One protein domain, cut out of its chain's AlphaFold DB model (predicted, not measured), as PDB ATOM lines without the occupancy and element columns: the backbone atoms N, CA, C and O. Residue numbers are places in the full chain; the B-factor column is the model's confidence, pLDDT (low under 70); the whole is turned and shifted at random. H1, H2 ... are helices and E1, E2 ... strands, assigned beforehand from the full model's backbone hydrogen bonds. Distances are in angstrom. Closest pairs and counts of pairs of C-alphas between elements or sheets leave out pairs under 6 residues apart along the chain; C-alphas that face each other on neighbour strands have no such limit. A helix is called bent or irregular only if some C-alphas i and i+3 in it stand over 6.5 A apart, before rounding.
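Overview. This is residues 9 to 149 of the 462 residues of an uncharacterized protein of Perkinsus olseni (UniProt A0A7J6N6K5). One long sheet of eight strands is folded back on itself at E8, with E3, E2 and E7 in one leaf facing E5, E4, E1 and E6 in the other. The three short helices lie at its margins, H1 and H2 only grazing it and H3 beside the strands, while the loop of the E2 and E3 hairpin, residues 65 to 76, reaches far from the mean of the C-alphas. The printed part has 141 residues, with three named helices and eight named strands that hold 74 of them, in the order H1 H2 E1 E2 E3 E4 E5 H3 E6 E7 E8 along the chain. The sheet runs E3 E2 E7 E8 E5 E4 E1 E6 and is mixed, with E8 and E5 parallel; the class is mixed, helices and strands. The whole is compact, with a radius of gyration of the C-alphas of 14.9 A and spans of 48 by 40 by 27 A.

Arrangement. Begin with H1, residues 9 to 16, which only grazes the sheet with its residues 12 to 16; its closest C-alphas to E6, residues 121 to 125, are those of Ala 15 and Cys 123, 7.1 A apart. Next look at H2, residues 34 to 42, which is only just on the sheet, with 5 pairs of C-alphas within 10 A, and only grazes it. E1, residues 43 to 53, bends by 78 degrees at residue 50; it is antiparallel to E6, with N 45 and O 124 2.9 A apart. E2, residues 59 to 64, and E3, residues 77 to 81, form a hairpin, with N 81 and O 59 3.0 A apart. E3 runs on into E4, residues 83 to 89, at 99 degrees. E4 is antiparallel to E1, with N 50 and O 86 2.8 A apart, and forms a hairpin with E5, residues 95 to 100, where N 85 and O 98 are 2.8 A apart. H3, residues 103 to 109, is on the sheet at a height over the sheet of 6.9 A, over none of the strands, but only just: 2 of its C-alphas fall on E5. The closest C-alphas of H3 and E5 are those of Thr 106 and Thr 100, 5.5 A apart. E7, residues 128 to 133, is antiparallel to E2, with N 64 and O 132 2.9 A apart, and forms a hairpin with E8, residues 138 to 141, where N 130 and O 139 are 2.8 A apart. E8 is the hinge of this folded sheet, one sheet bent back into two leaves that face each other, and is parallel to E5, with N 140 and O 97 2.8 A apart. In H1 and H3 every O i to N i+4 pair is within hydrogen-bond range; in H2, 3 of 5 are.

Along the chain. Find C-alpha 9 at (41.006, -19.980, -52.315), where H1 begins. H2 covers 14.3 A from first to last C-alpha and is irregular, only just: C-alphas 39 and 42 are 6.9 A apart. At C-alpha 43, (26.812, -16.049, -63.542), E1 begins, and it covers 26.1 A. E4 covers 18.9 A, E5 17.0 A, E2 16.3 A and E7 15.0 A; H1, E3, H3, E6 and E8 are shorter. E8 ends at C-alpha 141, (30.455, -24.144, -73.532).

Size, cuts and confidence. The C-alphas farthest apart are those of Ala 9 and Gly 71, 49.0 A. The printed part has no cut. The links from H1 to H2, E2 to E3 and H3 to E6 are long. The mean pLDDT of the printed part is 82.9; look for values under 70 at residues 29 to 40, 58 to 60, 62, 64 and 66 to 78.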
ATOM      1  N   ALA A   9      41.813 -20.677 -53.313       87.44
ATOM      2  CA  ALA A   9      41.006 -19.980 -52.315       87.44
ATOM      3  C   ALA A   9      40.481 -18.634 -52.843       87.44
ATOM      4  O   ALA A   9      39.301 -18.327 -52.661       87.44
ATOM      5  N   ASP A  10      41.317 -17.870 -53.550       89.25
ATOM      6  CA  ASP A  10      40.903 -16.606 -54.171       89.25
ATOM      7  C   ASP A  10      39.894 -16.854 -55.294       89.25
ATOM      8  O   ASP A  10      38.892 -16.150 -55.388       89.25
ATOM      9  N   ASP A  11      40.111 -17.884 -56.114       89.19
ATOM     10  CA  ASP A  11      39.216 -18.227 -57.220       89.19
ATOM     11  C   ASP A  11      37.864 -18.769 -56.731       89.19
ATOM     12  O   ASP A  11      36.825 -18.463 -57.318       89.19
ATOM     13  N   VAL A  12      37.850 -19.520 -55.624       88.81
ATOM     14  CA  VAL A  12      36.616 -19.927 -54.936       88.81
ATOM     15  C   VAL A  12      35.897 -18.703 -54.377       88.81
ATOM     16  O   VAL A  12      34.711 -18.536 -54.648       88.81
ATOM     17  N   THR A  13      36.605 -17.806 -53.687       89.75
ATOM     18  CA  THR A  13      36.034 -16.556 -53.150       89.75
ATOM     19  C   THR A  13      35.464 -15.681 -54.272       89.75
ATOM     20  O   THR A  13      34.362 -15.136 -54.180       89.75
ATOM     21  N   LEU A  14      36.180 -15.584 -55.394       88.62
ATOM     22  CA  LEU A  14      35.715 -14.887 -56.584       88.62
ATOM     23  C   LEU A  14      34.452 -15.552 -57.131       88.62
ATOM     24  O   LEU A  14      33.463 -14.862 -57.369       88.62
ATOM     25  N   ALA A  15      34.450 -16.873 -57.298       88.19
ATOM     26  CA  ALA A  15      33.289 -17.624 -57.757       88.19
ATOM     27  C   ALA A  15      32.091 -17.473 -56.802       88.19
ATOM     28  O   ALA A  15      30.942 -17.406 -57.245       88.19
ATOM     29  N   GLU A  16      32.313 -17.353 -55.496       89.19
ATOM     30  CA  GLU A  16      31.262 -17.086 -54.513       89.19
ATOM     31  C   GLU A  16      30.537 -15.762 -54.780       89.19
ATOM     32  O   GLU A  16      29.309 -15.733 -54.687       89.19
ATOM     33  N   SER A  17      31.246 -14.737 -55.267       89.81
ATOM     34  CA  SER A  17      30.664 -13.439 -55.650       89.81
ATOM     35  C   SER A  17      29.783 -13.464 -56.915       89.81
ATOM     36  O   SER A  17      29.096 -12.482 -57.212       89.81
ATOM     37  N   PHE A  18      29.789 -14.559 -57.687       91.50
ATOM     38  CA  PHE A  18      28.976 -14.688 -58.900       91.50
ATOM     39  C   PHE A  18      27.545 -15.103 -58.551       91.50
ATOM     40  O   PHE A  18      27.306 -15.900 -57.641       91.50
ATOM     41  N   ARG A  19      26.578 -14.613 -59.329       91.56
ATOM     42  CA  ARG A  19      25.164 -14.967 -59.185       91.56
ATOM     43  C   ARG A  19      24.940 -16.415 -59.620       91.56
ATOM     44  O   ARG A  19      25.224 -16.763 -60.765       91.56
ATOM     45  N   SER A  20      24.374 -17.237 -58.743       92.06
ATOM     46  CA  SER A  20      23.925 -18.583 -59.110       92.06
ATOM     47  C   SER A  20      22.780 -18.514 -60.119       92.06
ATOM     48  O   SER A  20      21.842 -17.731 -59.955       92.06
ATOM     49  N   ILE A  21      22.864 -19.334 -61.161       93.12
ATOM     50  CA  ILE A  21      21.806 -19.531 -62.151       93.12
ATOM     51  C   ILE A  21      21.501 -21.018 -62.277       93.12
ATOM     52  O   ILE A  21      22.384 -21.844 -62.041       93.12
ATOM     53  N   SER A  22      20.271 -21.337 -62.671       92.88
ATOM     54  CA  SER A  22      19.888 -22.704 -63.004       92.88
ATOM     55  C   SER A  22      20.116 -23.034 -64.478       92.88
ATOM     56  O   SER A  22      20.147 -22.134 -65.324       92.88
ATOM     57  N   LEU A  23      20.277 -24.322 -64.801       92.19
ATOM     58  CA  LEU A  23      20.566 -24.789 -66.161       92.19
ATOM     59  C   LEU A  23      19.526 -24.272 -67.159       92.19
ATOM     60  O   LEU A  23      19.895 -23.770 -68.216       92.19
ATOM     61  N   GLU A  24      18.239 -24.356 -66.822       91.44
ATOM     62  CA  GLU A  24      17.116 -23.868 -67.639       91.44
ATOM     63  C   GLU A  24      17.242 -22.388 -68.033       91.44
ATOM     64  O   GLU A  24      16.874 -22.022 -69.146       91.44
ATOM     65  N   ASN A  25      17.852 -21.574 -67.168       88.94
ATOM     66  CA  ASN A  25      18.020 -20.134 -67.346       88.94
ATOM     67  C   ASN A  25      19.280 -19.766 -68.142       88.94
ATOM     68  O   ASN A  25      19.518 -18.588 -68.411       88.94
ATOM     69  N   ILE A  26      20.102 -20.746 -68.530       87.25
ATOM     70  CA  ILE A  26      21.219 -20.512 -69.444       87.25
ATOM     71  C   ILE A  26      20.646 -20.343 -70.851       87.25
ATOM     72  O   ILE A  26      20.036 -21.286 -71.363       87.25
ATOM     73  N   PRO A  27      20.851 -19.194 -71.517       79.19
ATOM     74  CA  PRO A  27      20.370 -19.017 -72.873       79.19
ATOM     75  C   PRO A  27      21.120 -19.948 -73.822       79.19
ATOM     76  O   PRO A  27      22.350 -20.069 -73.792       79.19
ATOM     77  N   ASP A  28      20.353 -20.602 -74.684       77.06
ATOM     78  CA  ASP A  28      20.878 -21.270 -75.859       77.06
ATOM     79  C   ASP A  28      21.422 -20.174 -76.794       77.06
ATOM     80  O   ASP A  28      20.694 -19.250 -77.141       77.06
ATOM     81  N   MET A  29      22.711 -20.219 -77.146       67.56
ATOM     82  CA  MET A  29      23.408 -19.207 -77.954       67.56
ATOM     83  C   MET A  29      22.899 -19.189 -79.402       67.56
ATOM     84  O   MET A  29      23.601 -19.566 -80.335       67.56
ATOM     85  N   GLY A  30      21.673 -18.727 -79.602       50.81
ATOM     86  CA  GLY A  30      21.327 -17.896 -80.740       50.81
ATOM     87  C   GLY A  30      21.520 -16.462 -80.278       50.81
ATOM     88  O   GLY A  30      20.772 -16.020 -79.421       50.81
ATOM     89  N   CYS A  31      22.579 -15.797 -80.752       40.09
ATOM     90  CA  CYS A  31      22.839 -14.354 -80.658       40.09
ATOM     91  C   CYS A  31      21.961 -13.584 -79.651       40.09
ATOM     92  O   CYS A  31      21.105 -12.799 -80.054       40.09
ATOM     93  N   GLY A  32      22.167 -13.811 -78.349       50.06
ATOM     94  CA  GLY A  32      21.489 -13.023 -77.326       50.06
ATOM     95  C   GLY A  32      21.815 -11.544 -77.524       50.06
ATOM     96  O   GLY A  32      22.909 -11.186 -77.977       50.06
ATOM     97  N   THR A  33      20.871 -10.672 -77.198       56.88
ATOM     98  CA  THR A  33      21.088  -9.224 -77.266       56.88
ATOM     99  C   THR A  33      22.319  -8.840 -76.433       56.88
ATOM    100  O   THR A  33      22.647  -9.479 -75.429       56.88
ATOM    101  N   ALA A  34      23.020  -7.756 -76.787       60.06
ATOM    102  CA  ALA A  34      24.198  -7.300 -76.033       60.06
ATOM    103  C   ALA A  34      23.919  -7.092 -74.524       60.06
ATOM    104  O   ALA A  34      24.831  -7.164 -73.698       60.06
ATOM    105  N   LYS A  35      22.649  -6.861 -74.160       62.19
ATOM    106  CA  LYS A  35      22.161  -6.764 -72.781       62.19
ATOM    107  C   LYS A  35      22.193  -8.121 -72.061       62.19
ATOM    108  O   LYS A  35      22.718  -8.189 -70.952       62.19
ATOM    109  N   GLU A  36      21.729  -9.195 -72.698       62.72
ATOM    110  CA  GLU A  36      21.787 -10.568 -72.160       62.72
ATOM    111  C   GLU A  36      23.231 -11.047 -72.006       62.72
ATOM    112  O   GLU A  36      23.607 -11.592 -70.968       62.72
ATOM    113  N   VAL A  37      24.085 -10.739 -72.986       63.41
ATOM    114  CA  VAL A  37      25.522 -11.040 -72.911       63.41
ATOM    115  C   VAL A  37      26.182 -10.339 -71.719       63.41
ATOM    116  O   VAL A  37      27.077 -10.911 -71.103       63.41
ATOM    117  N   ARG A  38      25.755  -9.117 -71.356       65.56
ATOM    118  CA  ARG A  38      26.269  -8.388 -70.177       65.56
ATOM    119  C   ARG A  38      25.761  -8.966 -68.856       65.56
ATOM    120  O   ARG A  38      26.566  -9.123 -67.941       65.56
ATOM    121  N   LEU A  39      24.473  -9.302 -68.764       62.81
ATOM    122  CA  LEU A  39      23.873  -9.934 -67.578       62.81
ATOM    123  C   LEU A  39      24.512 -11.299 -67.267       62.81
ATOM    124  O   LEU A  39      24.726 -11.623 -66.102       62.81
ATOM    125  N   ASN A  40      24.927 -12.040 -68.297       65.12
ATOM    126  CA  ASN A  40      25.585 -13.341 -68.152       65.12
ATOM    127  C   ASN A  40      27.075 -13.276 -67.770       65.12
ATOM    128  O   ASN A  40      27.694 -14.313 -67.544       65.12
ATOM    129  N   ARG A  41      27.685 -12.086 -67.654       74.31
ATOM    130  CA  ARG A  41      29.120 -11.980 -67.317       74.31
ATOM    131  C   ARG A  41      29.449 -12.350 -65.872       74.31
ATOM    132  O   ARG A  41      30.616 -12.575 -65.576       74.31
ATOM    133  N   ARG A  42      28.472 -12.390 -64.965       85.38
ATOM    134  CA  ARG A  42      28.696 -12.731 -63.547       85.38
ATOM    135  C   ARG A  42      27.772 -13.844 -63.072       85.38
ATOM    136  O   ARG A  42      27.181 -13.744 -62.001       85.38
ATOM    137  N   THR A  43      27.626 -14.884 -63.883       90.62
ATOM    138  CA  THR A  43      26.812 -16.049 -63.542       90.62
ATOM    139  C   THR A  43      27.665 -17.278 -63.269       90.62
ATOM    140  O   THR A  43      28.717 -17.477 -63.887       90.62
ATOM    141  N   LYS A  44      27.189 -18.110 -62.343       93.75
ATOM    142  CA  LYS A  44      27.749 -19.427 -62.059       93.75
ATOM    143  C   LYS A  44      26.684 -20.509 -62.098       93.75
ATOM    144  O   LYS A  44      25.567 -20.299 -61.630       93.75
ATOM    145  N   LEU A  45      27.071 -21.675 -62.595       94.81
ATOM    146  CA  LEU A  45      26.315 -22.913 -62.473       94.81
ATOM    147  C   LEU A  45      27.074 -23.846 -61.528       94.81
ATOM    148  O   LEU A  45      28.268 -24.080 -61.716       94.81
ATOM    149  N   VAL A  46      26.383 -24.374 -60.519       95.69
ATOM    150  CA  VAL A  46      26.956 -25.351 -59.590       95.69
ATOM    151  C   VAL A  46      26.586 -26.751 -60.055       95.69
ATOM    152  O   VAL A  46      25.408 -27.070 -60.230       95.69
ATOM    153  N   ALA A  47      27.594 -27.587 -60.271       96.44
ATOM    154  CA  ALA A  47      27.408 -28.894 -60.871       96.44
ATOM    155  C   ALA A  47      28.344 -29.951 -60.288       96.44
ATOM    156  O   ALA A  47      29.421 -29.641 -59.786       96.44
ATOM    157  N   ARG A  48      27.951 -31.220 -60.390       95.56
ATOM    158  CA  ARG A  48      28.802 -32.368 -60.080       95.56
ATOM    159  C   ARG A  48      29.320 -32.996 -61.355       95.56
ATOM    160  O   ARG A  48      28.554 -33.211 -62.290       95.56
ATOM    161  N   LEU A  49      30.608 -33.315 -61.394       95.56
ATOM    162  CA  LEU A  49      31.184 -34.039 -62.524       95.56
ATOM    163  C   LEU A  49      30.793 -35.512 -62.424       95.56
ATOM    164  O   LEU A  49      31.152 -36.164 -61.457       95.56
ATOM    165  N   LEU A  50      30.093 -36.058 -63.410       94.75
ATOM    166  CA  LEU A  50      29.639 -37.451 -63.404       94.75
ATOM    167  C   LEU A  50      30.524 -38.370 -64.242       94.75
ATOM    168  O   LEU A  50      30.687 -39.545 -63.933       94.75
ATOM    169  N   HIS A  51      31.066 -37.864 -65.341       92.69
ATOM    170  CA  HIS A  51      31.898 -38.662 -66.229       92.69
ATOM    171  C   HIS A  51      32.783 -37.757 -67.075       92.69
ATOM    172  O   HIS A  51      32.393 -36.646 -67.426       92.69
ATOM    173  N   CYS A  52      33.961 -38.248 -67.439       91.69
ATOM    174  CA  CYS A  52      34.826 -37.604 -68.413       91.69
ATOM    175  C   CYS A  52      35.265 -38.645 -69.432       91.69
ATOM    176  O   CYS A  52      35.777 -39.704 -69.062       91.69
ATOM    177  N   LYS A  53      35.112 -38.327 -70.715       88.31
ATOM    178  CA  LYS A  53      35.525 -39.215 -71.794       88.31
ATOM    179  C   LYS A  53      36.292 -38.452 -72.863       88.31
ATOM    180  O   LYS A  53      35.870 -37.406 -73.355       88.31
ATOM    181  N   ARG A  54      37.424 -39.041 -73.240       86.88
ATOM    182  CA  ARG A  54      38.191 -38.701 -74.438       86.88
ATOM    183  C   ARG A  54      37.670 -39.559 -75.601       86.88
ATOM    184  O   ARG A  54      37.268 -40.696 -75.351       86.88
ATOM    185  N   PRO A  55      37.600 -39.057 -76.838       82.75
ATOM    186  CA  PRO A  55      37.253 -39.883 -77.979       82.75
ATOM    187  C   PRO A  55      38.444 -40.738 -78.421       82.75
ATOM    188  O   PRO A  55      39.601 -40.366 -78.240       82.75
ATOM    189  N   ASP A  56      38.142 -41.878 -79.036       73.25
ATOM    190  CA  ASP A  56      39.147 -42.834 -79.515       73.25
ATOM    191  C   ASP A  56      39.854 -42.328 -80.787       73.25
ATOM    192  O   ASP A  56      40.975 -42.729 -81.091       73.25
ATOM    193  N   SER A  57      39.191 -41.442 -81.533       71.25
ATOM    194  CA  SER A  57      39.691 -40.800 -82.751       71.25
ATOM    195  C   SER A  57      39.237 -39.334 -82.776       71.25
ATOM    196  O   SER A  57      39.505 -38.584 -81.841       71.25
ATOM    197  N   THR A  58      38.495 -38.915 -83.799       63.47
ATOM    198  CA  THR A  58      37.793 -37.633 -83.828       63.47
ATOM    199  C   THR A  58      36.448 -37.793 -83.141       63.47
ATOM    200  O   THR A  58      35.518 -38.377 -83.703       63.47
ATOM    201  N   GLY A  59      36.333 -37.289 -81.915       62.47
ATOM    202  CA  GLY A  59      35.053 -37.225 -81.232       62.47
ATOM    203  C   GLY A  59      34.142 -36.283 -81.990       62.47
ATOM    204  O   GLY A  59      34.311 -35.079 -81.882       62.47
ATOM    205  N   LYS A  60      33.207 -36.822 -82.767       66.06
ATOM    206  CA  LYS A  60      32.143 -36.050 -83.399       66.06
ATOM    207  C   LYS A  60      30.853 -36.338 -82.659       66.06
ATOM    208  O   LYS A  60      30.518 -37.499 -82.432       66.06
ATOM    209  N   PHE A  61      30.139 -35.296 -82.265       70.25
ATOM    210  CA  PHE A  61      28.754 -35.442 -81.837       70.25
ATOM    211  C   PHE A  61      27.871 -34.591 -82.730       70.25
ATOM    212  O   PHE A  61      28.221 -33.464 -83.079       70.25
ATOM    213  N   ARG A  62      26.713 -35.153 -83.077       68.88
ATOM    214  CA  ARG A  62      25.634 -34.398 -83.691       68.88
ATOM    215  C   ARG A  62      24.882 -33.671 -82.594       68.88
ATOM    216  O   ARG A  62      24.494 -34.268 -81.586       68.88
ATOM    217  N   TYR A  63      24.655 -32.389 -82.808       72.50
ATOM    218  CA  TYR A  63      23.797 -31.587 -81.957       72.50
ATOM    219  C   TYR A  63      22.847 -30.764 -82.810       72.50
ATOM    220  O   TYR A  63      23.117 -30.477 -83.974       72.50
ATOM    221  N   THR A  64      21.714 -30.421 -82.212       69.88
ATOM    222  CA  THR A  64      20.757 -29.482 -82.797       69.88
ATOM    223  C   THR A  64      21.116 -28.088 -82.306       69.88
ATOM    224  O   THR A  64      21.248 -27.888 -81.089       69.88
ATOM    225  N   ARG A  65      21.301 -27.142 -83.234       70.00
ATOM    226  CA  ARG A  65      21.621 -25.759 -82.882       70.00
ATOM    227  C   ARG A  65      20.382 -25.046 -82.330       70.00
ATOM    228  O   ARG A  65      19.255 -25.381 -82.703       70.00
ATOM    229  N   PRO A  66      20.571 -24.047 -81.453       65.19
ATOM    230  CA  PRO A  66      19.496 -23.145 -81.060       65.19
ATOM    231  C   PRO A  66      18.850 -22.501 -82.294       65.19
ATOM    232  O   PRO A  66      19.551 -21.913 -83.113       65.19
ATOM    233  N   GLY A  67      17.526 -22.608 -82.433       64.25
ATOM    234  CA  GLY A  67      16.777 -21.980 -83.532       64.25
ATOM    235  C   GLY A  67      16.493 -22.864 -84.753       64.25
ATOM    236  O   GLY A  67      15.724 -22.439 -85.617       64.25
ATOM    237  N   ASP A  68      17.010 -24.096 -84.814       62.41
ATOM    238  CA  ASP A  68      16.592 -25.060 -85.841       62.41
ATOM    239  C   ASP A  68      15.111 -25.437 -85.620       62.41
ATOM    240  O   ASP A  68      14.747 -26.116 -84.654       62.41
ATOM    241  N   LYS A  69      14.223 -24.950 -86.499       55.44
ATOM    242  CA  LYS A  69      12.772 -25.197 -86.423       55.44
ATOM    243  C   LYS A  69      12.471 -26.697 -86.545       55.44
ATOM    244  O   LYS A  69      13.063 -27.389 -87.374       55.44
ATOM    245  N   ARG A  70      11.485 -27.194 -85.780       50.25
ATOM    246  CA  ARG A  70      10.917 -28.545 -85.974       50.25
ATOM    247  C   ARG A  70      10.447 -28.671 -87.431       50.25
ATOM    248  O   ARG A  70       9.502 -27.992 -87.813       50.25
ATOM    249  N   GLY A  71      11.118 -29.500 -88.232       50.22
ATOM    250  CA  GLY A  71      10.773 -29.756 -89.639       50.22
ATOM    251  C   GLY A  71      11.781 -29.244 -90.676       50.22
ATOM    252  O   GLY A  71      11.725 -29.687 -91.817       50.22
ATOM    253  N   ALA A  72      12.741 -28.390 -90.302       51.12
ATOM    254  CA  ALA A  72      13.909 -28.153 -91.151       51.12
ATOM    255  C   ALA A  72      14.821 -29.397 -91.115       51.12
ATOM    256  O   ALA A  72      14.891 -30.049 -90.064       51.12
ATOM    257  N   PRO A  73      15.513 -29.760 -92.216       47.53
ATOM    258  CA  PRO A  73      16.510 -30.826 -92.177       47.53
ATOM    259  C   PRO A  73      17.494 -30.483 -91.061       47.53
ATOM    260  O   PRO A  73      18.143 -29.442 -91.126       47.53
ATOM    261  N   ARG A  74      17.522 -31.306 -90.000       53.47
ATOM    262  CA  ARG A  74      18.392 -31.095 -88.837       53.47
ATOM    263  C   ARG A  74      19.795 -30.870 -89.380       53.47
ATOM    264  O   ARG A  74      20.390 -31.808 -89.910       53.47
ATOM    265  N   VAL A  75      20.304 -29.643 -89.278       50.66
ATOM    266  CA  VAL A  75      21.685 -29.346 -89.648       50.66
ATOM    267  C   VAL A  75      22.522 -29.922 -88.524       50.66
ATOM    268  O   VAL A  75      22.909 -29.244 -87.578       50.66
ATOM    269  N   SER A  76      22.721 -31.236 -88.581       54.47
ATOM    270  CA  SER A  76      23.583 -31.945 -87.663       54.47
ATOM    271  C   SER A  76      24.999 -31.482 -87.960       54.47
ATOM    272  O   SER A  76      25.627 -31.940 -88.914       54.47
ATOM    273  N   ALA A  77      25.471 -30.513 -87.191       59.59
ATOM    274  CA  ALA A  77      26.852 -30.095 -87.259       59.59
ATOM    275  C   ALA A  77      27.684 -31.092 -86.446       59.59
ATOM    276  O   ALA A  77      27.394 -31.343 -85.277       59.59
ATOM    277  N   ASP A  78      28.710 -31.662 -87.073       67.75
ATOM    278  CA  ASP A  78      29.736 -32.416 -86.365       67.75
ATOM    279  C   ASP A  78      30.644 -31.421 -85.637       67.75
ATOM    280  O   ASP A  78      31.315 -30.608 -86.278       67.75
ATOM    281  N   ILE A  79      30.715 -31.492 -84.310       71.12
ATOM    282  CA  ILE A  79      31.773 -30.805 -83.560       71.12
ATOM    283  C   ILE A  79      32.830 -31.807 -83.165       71.12
ATOM    284  O   ILE A  79      32.521 -32.816 -82.532       71.12
ATOM    285  N   THR A  80      34.075 -31.481 -83.503       81.12
ATOM    286  CA  THR A  80      35.241 -32.196 -82.992       81.12
ATOM    287  C   THR A  80      35.516 -31.749 -81.557       81.12
ATOM    288  O   THR A  80      35.552 -30.547 -81.289       81.12
ATOM    289  N   TYR A  81      35.699 -32.698 -80.642       86.38
ATOM    290  CA  TYR A  81      36.090 -32.436 -79.255       86.38
ATOM    291  C   TYR A  81      37.356 -33.209 -78.867       86.38
ATOM    292  O   TYR A  81      37.577 -34.320 -79.351       86.38
ATOM    293  N   ASP A  82      38.151 -32.648 -77.951       88.19
ATOM    294  CA  ASP A  82      39.209 -33.369 -77.231       88.19
ATOM    295  C   ASP A  82      38.608 -34.169 -76.073       88.19
ATOM    296  O   ASP A  82      38.911 -35.349 -75.904       88.19
ATOM    297  N   ARG A  83      37.709 -33.559 -75.288       90.25
ATOM    298  CA  ARG A  83      36.985 -34.237 -74.199       90.25
ATOM    299  C   ARG A  83      35.570 -33.722 -74.053       90.25
ATOM    300  O   ARG A  83      35.296 -32.545 -74.293       90.25
ATOM    301  N   TRP A  84      34.697 -34.602 -73.583       91.06
ATOM    302  CA  TRP A  84      33.402 -34.209 -73.052       91.06
ATOM    303  C   TRP A  84      33.265 -34.650 -71.597       91.06
ATOM    304  O   TRP A  84      33.751 -35.708 -71.184       91.06
ATOM    305  N   TYR A  85      32.593 -33.802 -70.835       94.62
ATOM    306  CA  TYR A  85      32.351 -33.932 -69.414       94.62
ATOM    307  C   TYR A  85      30.841 -34.023 -69.223       94.62
ATOM    308  O   TYR A  85      30.125 -33.091 -69.582       94.62
ATOM    309  N   LEU A  86      30.349 -35.144 -68.695       95.69
ATOM    310  CA  LEU A  86      28.971 -35.255 -68.228       95.69
ATOM    311  C   LEU A  86      28.905 -34.626 -66.845       95.69
ATOM    312  O   LEU A  86      29.625 -35.063 -65.947       95.69
ATOM    313  N   LEU A  87      28.042 -33.639 -66.665       97.12
ATOM    314  CA  LEU A  87      27.813 -32.995 -65.382       97.12
ATOM    315  C   LEU A  87      26.338 -33.065 -65.004       97.12
ATOM    316  O   LEU A  87      25.469 -33.184 -65.862       97.12
ATOM    317  N   MET A  88      26.078 -32.978 -63.708       96.12
ATOM    318  CA  MET A  88      24.751 -32.857 -63.117       96.12
ATOM    319  C   MET A  88      24.633 -31.494 -62.462       96.12
ATOM    320  O   MET A  88      25.458 -31.167 -61.611       96.12
ATOM    321  N   GLU A  89      23.622 -30.706 -62.807       95.94
ATOM    322  CA  GLU A  89      23.310 -29.504 -62.037       95.94
ATOM    323  C   GLU A  89      22.907 -29.897 -60.611       95.94
ATOM    324  O   GLU A  89      22.028 -30.730 -60.418       95.94
ATOM    325  N   VAL A  90      23.528 -29.279 -59.604       94.12
ATOM    326  CA  VAL A  90      23.259 -29.620 -58.199       94.12
ATOM    327  C   VAL A  90      21.825 -29.294 -57.787       94.12
ATOM    328  O   VAL A  90      21.226 -30.070 -57.055       94.12
ATOM    329  N   ALA A  91      21.280 -28.166 -58.245       91.44
ATOM    330  CA  ALA A  91      19.960 -27.702 -57.825       91.44
ATOM    331  C   ALA A  91      18.814 -28.559 -58.389       91.44
ATOM    332  O   ALA A  91      17.854 -28.831 -57.678       91.44
ATOM    333  N   SER A  92      18.912 -28.971 -59.656       92.06
ATOM    334  CA  SER A  92      17.818 -29.640 -60.374       92.06
ATOM    335  C   SER A  92      18.058 -31.129 -60.633       92.06
ATOM    336  O   SER A  92      17.143 -31.830 -61.056       92.06
ATOM    337  N   GLY A  93      19.296 -31.608 -60.486       93.00
ATOM    338  CA  GLY A  93      19.696 -32.937 -60.941       93.00
ATOM    339  C   GLY A  93      19.831 -33.072 -62.458       93.00
ATOM    340  O   GLY A  93      20.268 -34.115 -62.942       93.00
ATOM    341  N   GLN A  94      19.494 -32.052 -63.251       93.94
ATOM    342  CA  GLN A  94      19.487 -32.200 -64.703       93.94
ATOM    343  C   GLN A  94      20.905 -32.425 -65.250       93.94
ATOM    344  O   GLN A  94      21.828 -31.663 -64.929       93.94
ATOM    345  N   PRO A  95      21.105 -33.446 -66.104       95.62
ATOM    346  CA  PRO A  95      22.387 -33.671 -66.730       95.62
ATOM    347  C   PRO A  95      22.599 -32.732 -67.912       95.62
ATOM    348  O   PRO A  95      21.706 -32.473 -68.725       95.62
ATOM    349  N   PHE A  96      23.838 -32.294 -68.063       95.94
ATOM    350  CA  PHE A  96      24.305 -31.529 -69.204       95.94
ATOM    351  C   PHE A  96      25.748 -31.904 -69.518       95.94
ATOM    352  O   PHE A  96      26.427 -32.586 -68.752       95.94
ATOM    353  N   ILE A  97      26.216 -31.481 -70.683       94.81
ATOM    354  CA  ILE A  97      27.551 -31.795 -71.167       94.81
ATOM    355  C   ILE A  97      28.325 -30.515 -71.375       94.81
ATOM    356  O   ILE A  97      27.820 -29.582 -71.988       94.81
ATOM    357  N   VAL A  98      29.571 -30.499 -70.921       94.50
ATOM    358  CA  VAL A  98      30.557 -29.503 -71.337       94.50
ATOM    359  C   VAL A  98      31.556 -30.189 -72.251       94.50
ATOM    360  O   VAL A  98      32.023 -31.288 -71.954       94.50
ATOM    361  N   ILE A  99      31.876 -29.555 -73.371       91.38
ATOM    362  CA  ILE A  99      32.911 -30.033 -74.286       91.38
ATOM    363  C   ILE A  99      34.115 -29.101 -74.270       91.38
ATOM    364  O   ILE A  99      33.992 -27.900 -74.042       91.38
ATOM    365  N   THR A 100      35.267 -29.675 -74.576       91.44
ATOM    366  CA  THR A 100      36.518 -28.965 -74.858       91.44
ATOM    367  C   THR A 100      36.947 -29.363 -76.260       91.44
ATOM    368  O   THR A 100      36.880 -30.540 -76.621       91.44
ATOM    369  N   ARG A 101      37.299 -28.390 -77.093       88.19
ATOM    370  CA  ARG A 101      37.517 -28.587 -78.533       88.19
ATOM    371  C   ARG A 101      38.921 -29.078 -78.848       88.19
ATOM    372  O   ARG A 101      39.108 -29.819 -79.808       88.19
ATOM    373  N   ASP A 102      39.883 -28.696 -78.022       89.31
ATOM    374  CA  ASP A 102      41.287 -29.048 -78.175       89.31
ATOM    375  C   ASP A 102      41.969 -29.265 -76.814       89.31
ATOM    376  O   ASP A 102      41.395 -29.053 -75.743       89.31
ATOM    377  N   GLN A 103      43.229 -29.700 -76.859       89.25
ATOM    378  CA  GLN A 103      44.013 -29.985 -75.663       89.25
ATOM    379  C   GLN A 103      44.275 -28.732 -74.807       89.25
ATOM    380  O   GLN A 103      44.457 -28.852 -73.593       89.25
ATOM    381  N   GLN A 104      44.330 -27.538 -75.403       91.12
ATOM    382  CA  GLN A 104      44.553 -26.298 -74.664       91.12
ATOM    383  C   GLN A 104      43.297 -25.904 -73.884       91.12
ATOM    384  O   GLN A 104      43.401 -25.560 -72.707       91.12
ATOM    385  N   GLU A 105      42.117 -26.027 -74.491       91.56
ATOM    386  CA  GLU A 105      40.839 -25.877 -73.796       91.56
ATOM    387  C   GLU A 105      40.696 -26.900 -72.674       91.56
ATOM    388  O   GLU A 105      40.333 -26.521 -71.565       91.56
ATOM    389  N   THR A 106      41.067 -28.163 -72.903       91.62
ATOM    390  CA  THR A 106      41.109 -29.186 -71.846       91.62
ATOM    391  C   THR A 106      42.012 -28.777 -70.686       91.62
ATOM    392  O   THR A 106      41.621 -28.925 -69.529       91.62
ATOM    393  N   LYS A 107      43.218 -28.260 -70.960       90.38
ATOM    394  CA  LYS A 107      44.144 -27.791 -69.913       90.38
ATOM    395  C   LYS A 107      43.573 -26.607 -69.136       90.38
ATOM    396  O   LYS A 107      43.722 -26.569 -67.920       90.38
ATOM    397  N   ASN A 108      42.928 -25.668 -69.824       91.81
ATOM    398  CA  ASN A 108      42.306 -24.503 -69.195       91.81
ATOM    399  C   ASN A 108      41.083 -24.908 -68.363       91.81
ATOM    400  O   ASN A 108      40.906 -24.427 -67.251       91.81
ATOM    401  N   PHE A 109      40.253 -25.816 -68.874       93.12
ATOM    402  CA  PHE A 109      39.074 -26.307 -68.172       93.12
ATOM    403  C   PHE A 109      39.465 -27.140 -66.945       93.12
ATOM    404  O   PHE A 109      38.961 -26.915 -65.851       93.12
ATOM    405  N   ALA A 110      40.426 -28.053 -67.093       91.31
ATOM    406  CA  ALA A 110      40.970 -28.871 -66.013       91.31
ATOM    407  C   ALA A 110      42.173 -28.208 -65.313       91.31
ATOM    408  O   ALA A 110      43.111 -28.897 -64.916       91.31
ATOM    409  N   PHE A 111      42.168 -26.879 -65.171       91.19
ATOM    410  CA  PHE A 111      43.279 -26.134 -64.570       91.19
ATOM    411  C   PHE A 111      43.586 -26.594 -63.135       91.19
ATOM    412  O   PHE A 111      44.746 -26.819 -62.799       91.19
ATOM    413  N   TYR A 112      42.550 -26.851 -62.328       91.19
ATOM    414  CA  TYR A 112      42.659 -27.404 -60.970       91.19
ATOM    415  C   TYR A 112      42.640 -28.935 -60.953       91.19
ATOM    416  O   TYR A 112      42.036 -29.538 -60.069       91.19
ATOM    417  N   SER A 113      43.250 -29.593 -61.934       87.50
ATOM    418  CA  SER A 113      43.103 -31.040 -62.124       87.50
ATOM    419  C   SER A 113      43.397 -31.911 -60.910       87.50
ATOM    420  O   SER A 113      42.827 -32.991 -60.792       87.50
ATOM    421  N   ASP A 114      44.285 -31.452 -60.033       85.81
ATOM    422  CA  ASP A 114      44.718 -32.194 -58.848       85.81
ATOM    423  C   ASP A 114      43.620 -32.207 -57.762       85.81
ATOM    424  O   ASP A 114      43.621 -33.039 -56.862       85.81
ATOM    425  N   TRP A 115      42.616 -31.335 -57.901       88.62
ATOM    426  CA  TRP A 115      41.422 -31.262 -57.056       88.62
ATOM    427  C   TRP A 115      40.153 -31.756 -57.765       88.62
ATOM    428  O   TRP A 115      39.113 -31.924 -57.123       88.62
ATOM    429  N   VAL A 116      40.203 -31.998 -59.081       88.56
ATOM    430  CA  VAL A 116      39.035 -32.445 -59.851       88.56
ATOM    431  C   VAL A 116      38.912 -33.969 -59.796       88.56
ATOM    432  O   VAL A 116      39.626 -34.702 -60.470       88.56
ATOM    433  N   THR A 117      37.927 -34.442 -59.043       89.25
ATOM    434  CA  THR A 117      37.487 -35.838 -58.926       89.25
ATOM    435  C   THR A 117      36.090 -36.068 -59.512       89.25
ATOM    436  O   THR A 117      35.226 -35.183 -59.516       89.25
ATOM    437  N   VAL A 118      35.821 -37.287 -59.980       90.81
ATOM    438  CA  VAL A 118      34.458 -37.663 -60.380       90.81
ATOM    439  C   VAL A 118      33.536 -37.720 -59.142       90.81
ATOM    440  O   VAL A 118      33.956 -38.043 -58.033       90.81
ATOM    441  N   GLY A 119      32.291 -37.278 -59.300       90.88
ATOM    442  CA  GLY A 119      31.296 -37.011 -58.253       90.88
ATOM    443  C   GLY A 119      31.555 -35.760 -57.398       90.88
ATOM    444  O   GLY A 119      30.685 -35.364 -56.617       90.88
ATOM    445  N   GLY A 120      32.724 -35.123 -57.543       91.81
ATOM    446  CA  GLY A 120      33.040 -33.850 -56.893       91.81
ATOM    447  C   GLY A 120      32.128 -32.719 -57.368       91.81
ATOM    448  O   GLY A 120      31.516 -32.817 -58.435       91.81
ATOM    449  N   ALA A 121      32.027 -31.660 -56.568       94.19
ATOM    450  CA  ALA A 121      31.227 -30.488 -56.887       94.19
ATOM    451  C   ALA A 121      32.098 -29.330 -57.380       94.19
ATOM    452  O   ALA A 121      33.187 -29.076 -56.862       94.19
ATOM    453  N   TYR A 122      31.590 -28.630 -58.386       95.50
ATOM    454  CA  TYR A 122      32.313 -27.611 -59.118       95.50
ATOM    455  C   TYR A 122      31.423 -26.427 -59.444       95.50
ATOM    456  O   TYR A 122      30.207 -26.538 -59.605       95.50
ATOM    457  N   CYS A 123      32.080 -25.292 -59.597       95.06
ATOM    458  CA  CYS A 123      31.512 -24.075 -60.113       95.06
ATOM    459  C   CYS A 123      31.967 -23.886 -61.563       95.06
ATOM    460  O   CYS A 123      33.160 -23.940 -61.872       95.06
ATOM    461  N   LEU A 124      31.004 -23.667 -62.453       94.50
ATOM    462  CA  LEU A 124      31.233 -23.310 -63.845       94.50
ATOM    463  C   LEU A 124      30.834 -21.849 -64.055       94.50
ATOM    464  O   LEU A 124      29.662 -21.490 -63.917       94.50
ATOM    465  N   LEU A 125      31.796 -21.007 -64.422       92.88
ATOM    466  CA  LEU A 125      31.556 -19.580 -64.635       92.88
ATOM    467  C   LEU A 125      31.185 -19.287 -66.089       92.88
ATOM    468  O   LEU A 125      31.780 -19.852 -67.014       92.88
ATOM    469  N   GLN A 126      30.244 -18.357 -66.281       88.94
ATOM    470  CA  GLN A 126      29.874 -17.792 -67.587       88.94
ATOM    471  C   GLN A 126      29.594 -18.869 -68.651       88.94
ATOM    472  O   GLN A 126      30.114 -18.824 -69.767       88.94
ATOM    473  N   CYS A 127      28.799 -19.877 -68.290       88.31
ATOM    474  CA  CYS A 127      28.385 -20.905 -69.237       88.31
ATOM    475  C   CYS A 127      27.447 -20.337 -70.300       88.31
ATOM    476  O   CYS A 127      26.634 -19.453 -70.033       88.31
ATOM    477  N   SER A 128      27.517 -20.916 -71.492       87.19
ATOM    478  CA  SER A 128      26.645 -20.572 -72.607       87.19
ATOM    479  C   SER A 128      26.076 -21.834 -73.249       87.19
ATOM    480  O   SER A 128      26.784 -22.832 -73.390       87.19
ATOM    481  N   GLY A 129      24.787 -21.823 -73.600       87.06
ATOM    482  CA  GLY A 129      24.144 -22.968 -74.238       87.06
ATOM    483  C   GLY A 129      24.617 -23.112 -75.678       87.06
ATOM    484  O   GLY A 129      24.574 -22.160 -76.445       87.06
ATOM    485  N   HIS A 130      25.075 -24.294 -76.066       84.50
ATOM    486  CA  HIS A 130      25.545 -24.566 -77.423       84.50
ATOM    487  C   HIS A 130      24.530 -25.340 -78.266       84.50
ATOM    488  O   HIS A 130      24.610 -25.346 -79.490       84.50
ATOM    489  N   GLY A 131      23.560 -25.979 -77.617       85.81
ATOM    490  CA  GLY A 131      22.507 -26.757 -78.252       85.81
ATOM    491  C   GLY A 131      22.206 -28.017 -77.454       85.81
ATOM    492  O   GLY A 131      22.427 -28.072 -76.242       85.81
ATOM    493  N   LYS A 132      21.683 -29.039 -78.131       87.31
ATOM    494  CA  LYS A 132      21.285 -30.307 -77.502       87.31
ATOM    495  C   LYS A 132      21.781 -31.494 -78.316       87.31
ATOM    496  O   LYS A 132      21.726 -31.459 -79.544       87.31
ATOM    497  N   MET A 133      22.238 -32.543 -77.640       83.44
ATOM    498  CA  MET A 133      22.501 -33.845 -78.258       83.44
ATOM    499  C   MET A 133      21.219 -34.445 -78.852       83.44
ATOM    500  O   MET A 133      20.116 -34.011 -78.519       83.44
ATOM    501  N   GLU A 134      21.347 -35.488 -79.677       81.00
ATOM    502  CA  GLU A 134      20.195 -36.212 -80.247       81.00
ATOM    503  C   GLU A 134      19.219 -36.731 -79.182       81.00
ATOM    504  O   GLU A 134      18.011 -36.734 -79.405       81.00
ATOM    505  N   ASN A 135      19.722 -37.110 -78.003       81.88
ATOM    506  CA  ASN A 135      18.867 -37.523 -76.896       81.88
ATOM    507  C   ASN A 135      18.175 -36.352 -76.173       81.88
ATOM    508  O   ASN A 135      17.243 -36.567 -75.408       81.88
ATOM    509  N   GLY A 136      18.578 -35.107 -76.426       85.94
ATOM    510  CA  GLY A 136      18.045 -33.905 -75.790       85.94
ATOM    511  C   GLY A 136      18.878 -33.374 -74.623       85.94
ATOM    512  O   GLY A 136      18.549 -32.304 -74.110       85.94
ATOM    513  N   THR A 137      19.958 -34.056 -74.220       90.38
ATOM    514  CA  THR A 137      20.893 -33.547 -73.204       90.38
ATOM    515  C   THR A 137      21.538 -32.250 -73.693       90.38
ATOM    516  O   THR A 137      22.037 -32.181 -74.819       90.38
ATOM    517  N   ARG A 138      21.513 -31.206 -72.856       91.69
ATOM    518  CA  ARG A 138      22.062 -29.892 -73.211       91.69
ATOM    519  C   ARG A 138      23.580 -29.947 -73.300       91.69
ATOM    520  O   ARG A 138      24.232 -30.577 -72.474       91.69
ATOM    521  N   VAL A 139      24.123 -29.247 -74.285       90.88
ATOM    522  CA  VAL A 139      25.558 -29.030 -74.449       90.88
ATOM    523  C   VAL A 139      25.839 -27.575 -74.113       90.88
ATOM    524  O   VAL A 139      25.212 -26.681 -74.679       90.88
ATOM    525  N   LEU A 140      26.761 -27.343 -73.192       91.81
ATOM    526  CA  LEU A 140      27.233 -26.033 -72.781       91.81
ATOM    527  C   LEU A 140      28.689 -25.838 -73.209       91.81
ATOM    528  O   LEU A 140      29.454 -26.794 -73.349       91.81
ATOM    529  N   LEU A 141      29.074 -24.575 -73.362       88.25
ATOM    530  CA  LEU A 141      30.455 -24.144 -73.532       88.25
ATOM    531  C   LEU A 141      30.831 -23.156 -72.436       88.25
ATOM    532  O   LEU A 141      30.033 -22.295 -72.052       88.25
ATOM    533  N   THR A 142      32.077 -23.247 -71.987       89.62
ATOM    534  CA  THR A 142      32.717 -22.251 -71.133       89.62
ATOM    535  C   THR A 142      34.202 -22.169 -71.473       89.62
ATOM    536  O   THR A 142      34.813 -23.163 -71.858       89.62
ATOM    537  N   SER A 143      34.777 -20.974 -71.352       87.75
ATOM    538  CA  SER A 143      36.222 -20.744 -71.449       87.75
ATOM    539  C   SER A 143      36.912 -20.731 -70.083       87.75
ATOM    540  O   SER A 143      38.128 -20.568 -70.018       87.75
ATOM    541  N   ASN A 144      36.138 -20.825 -69.000       91.38
ATOM    542  CA  ASN A 144      36.629 -20.730 -67.633       91.38
ATOM    543  C   ASN A 144      37.019 -22.114 -67.089       91.38
ATOM    544  O   ASN A 144      36.473 -23.127 -67.539       91.38
ATOM    545  N   PRO A 145      37.945 -22.168 -66.119       94.00
ATOM    546  CA  PRO A 145      38.284 -23.411 -65.447       94.00
ATOM    547  C   PRO A 145      37.090 -23.976 -64.671       94.00
ATOM    548  O   PRO A 145      36.202 -23.249 -64.222       94.00
ATOM    549  N   LEU A 146      37.098 -25.291 -64.484       94.50
ATOM    550  CA  LEU A 146      36.212 -26.002 -63.577       94.50
ATOM    551  C   LEU A 146      36.718 -25.793 -62.144       94.50
ATOM    552  O   LEU A 146      37.695 -26.425 -61.747       94.50
ATOM    553  N   ILE A 147      36.085 -24.896 -61.384       95.12
ATOM    554  CA  ILE A 147      36.556 -24.490 -60.049       95.12
ATOM    555  C   ILE A 147      35.982 -25.449 -58.991       95.12
ATOM    556  O   ILE A 147      34.761 -25.490 -58.831       95.12
ATOM    557  N   PRO A 148      36.806 -26.228 -58.266       94.50
ATOM    558  CA  PRO A 148      36.346 -27.073 -57.162       94.50
ATOM    559  C   PRO A 148      35.716 -26.242 -56.045       94.50
ATOM    560  O   PRO A 148      36.284 -25.238 -55.630       94.50
ATOM    561  N   ILE A 149      34.569 -26.680 -55.527       92.81
ATOM    562  CA  ILE A 149      33.895 -26.028 -54.397       92.81
ATOM    563  C   ILE A 149      33.388 -27.059 -53.388       92.81
ATOM    564  O   ILE A 149      33.078 -28.202 -53.733       92.81
TER     565      ILE A 149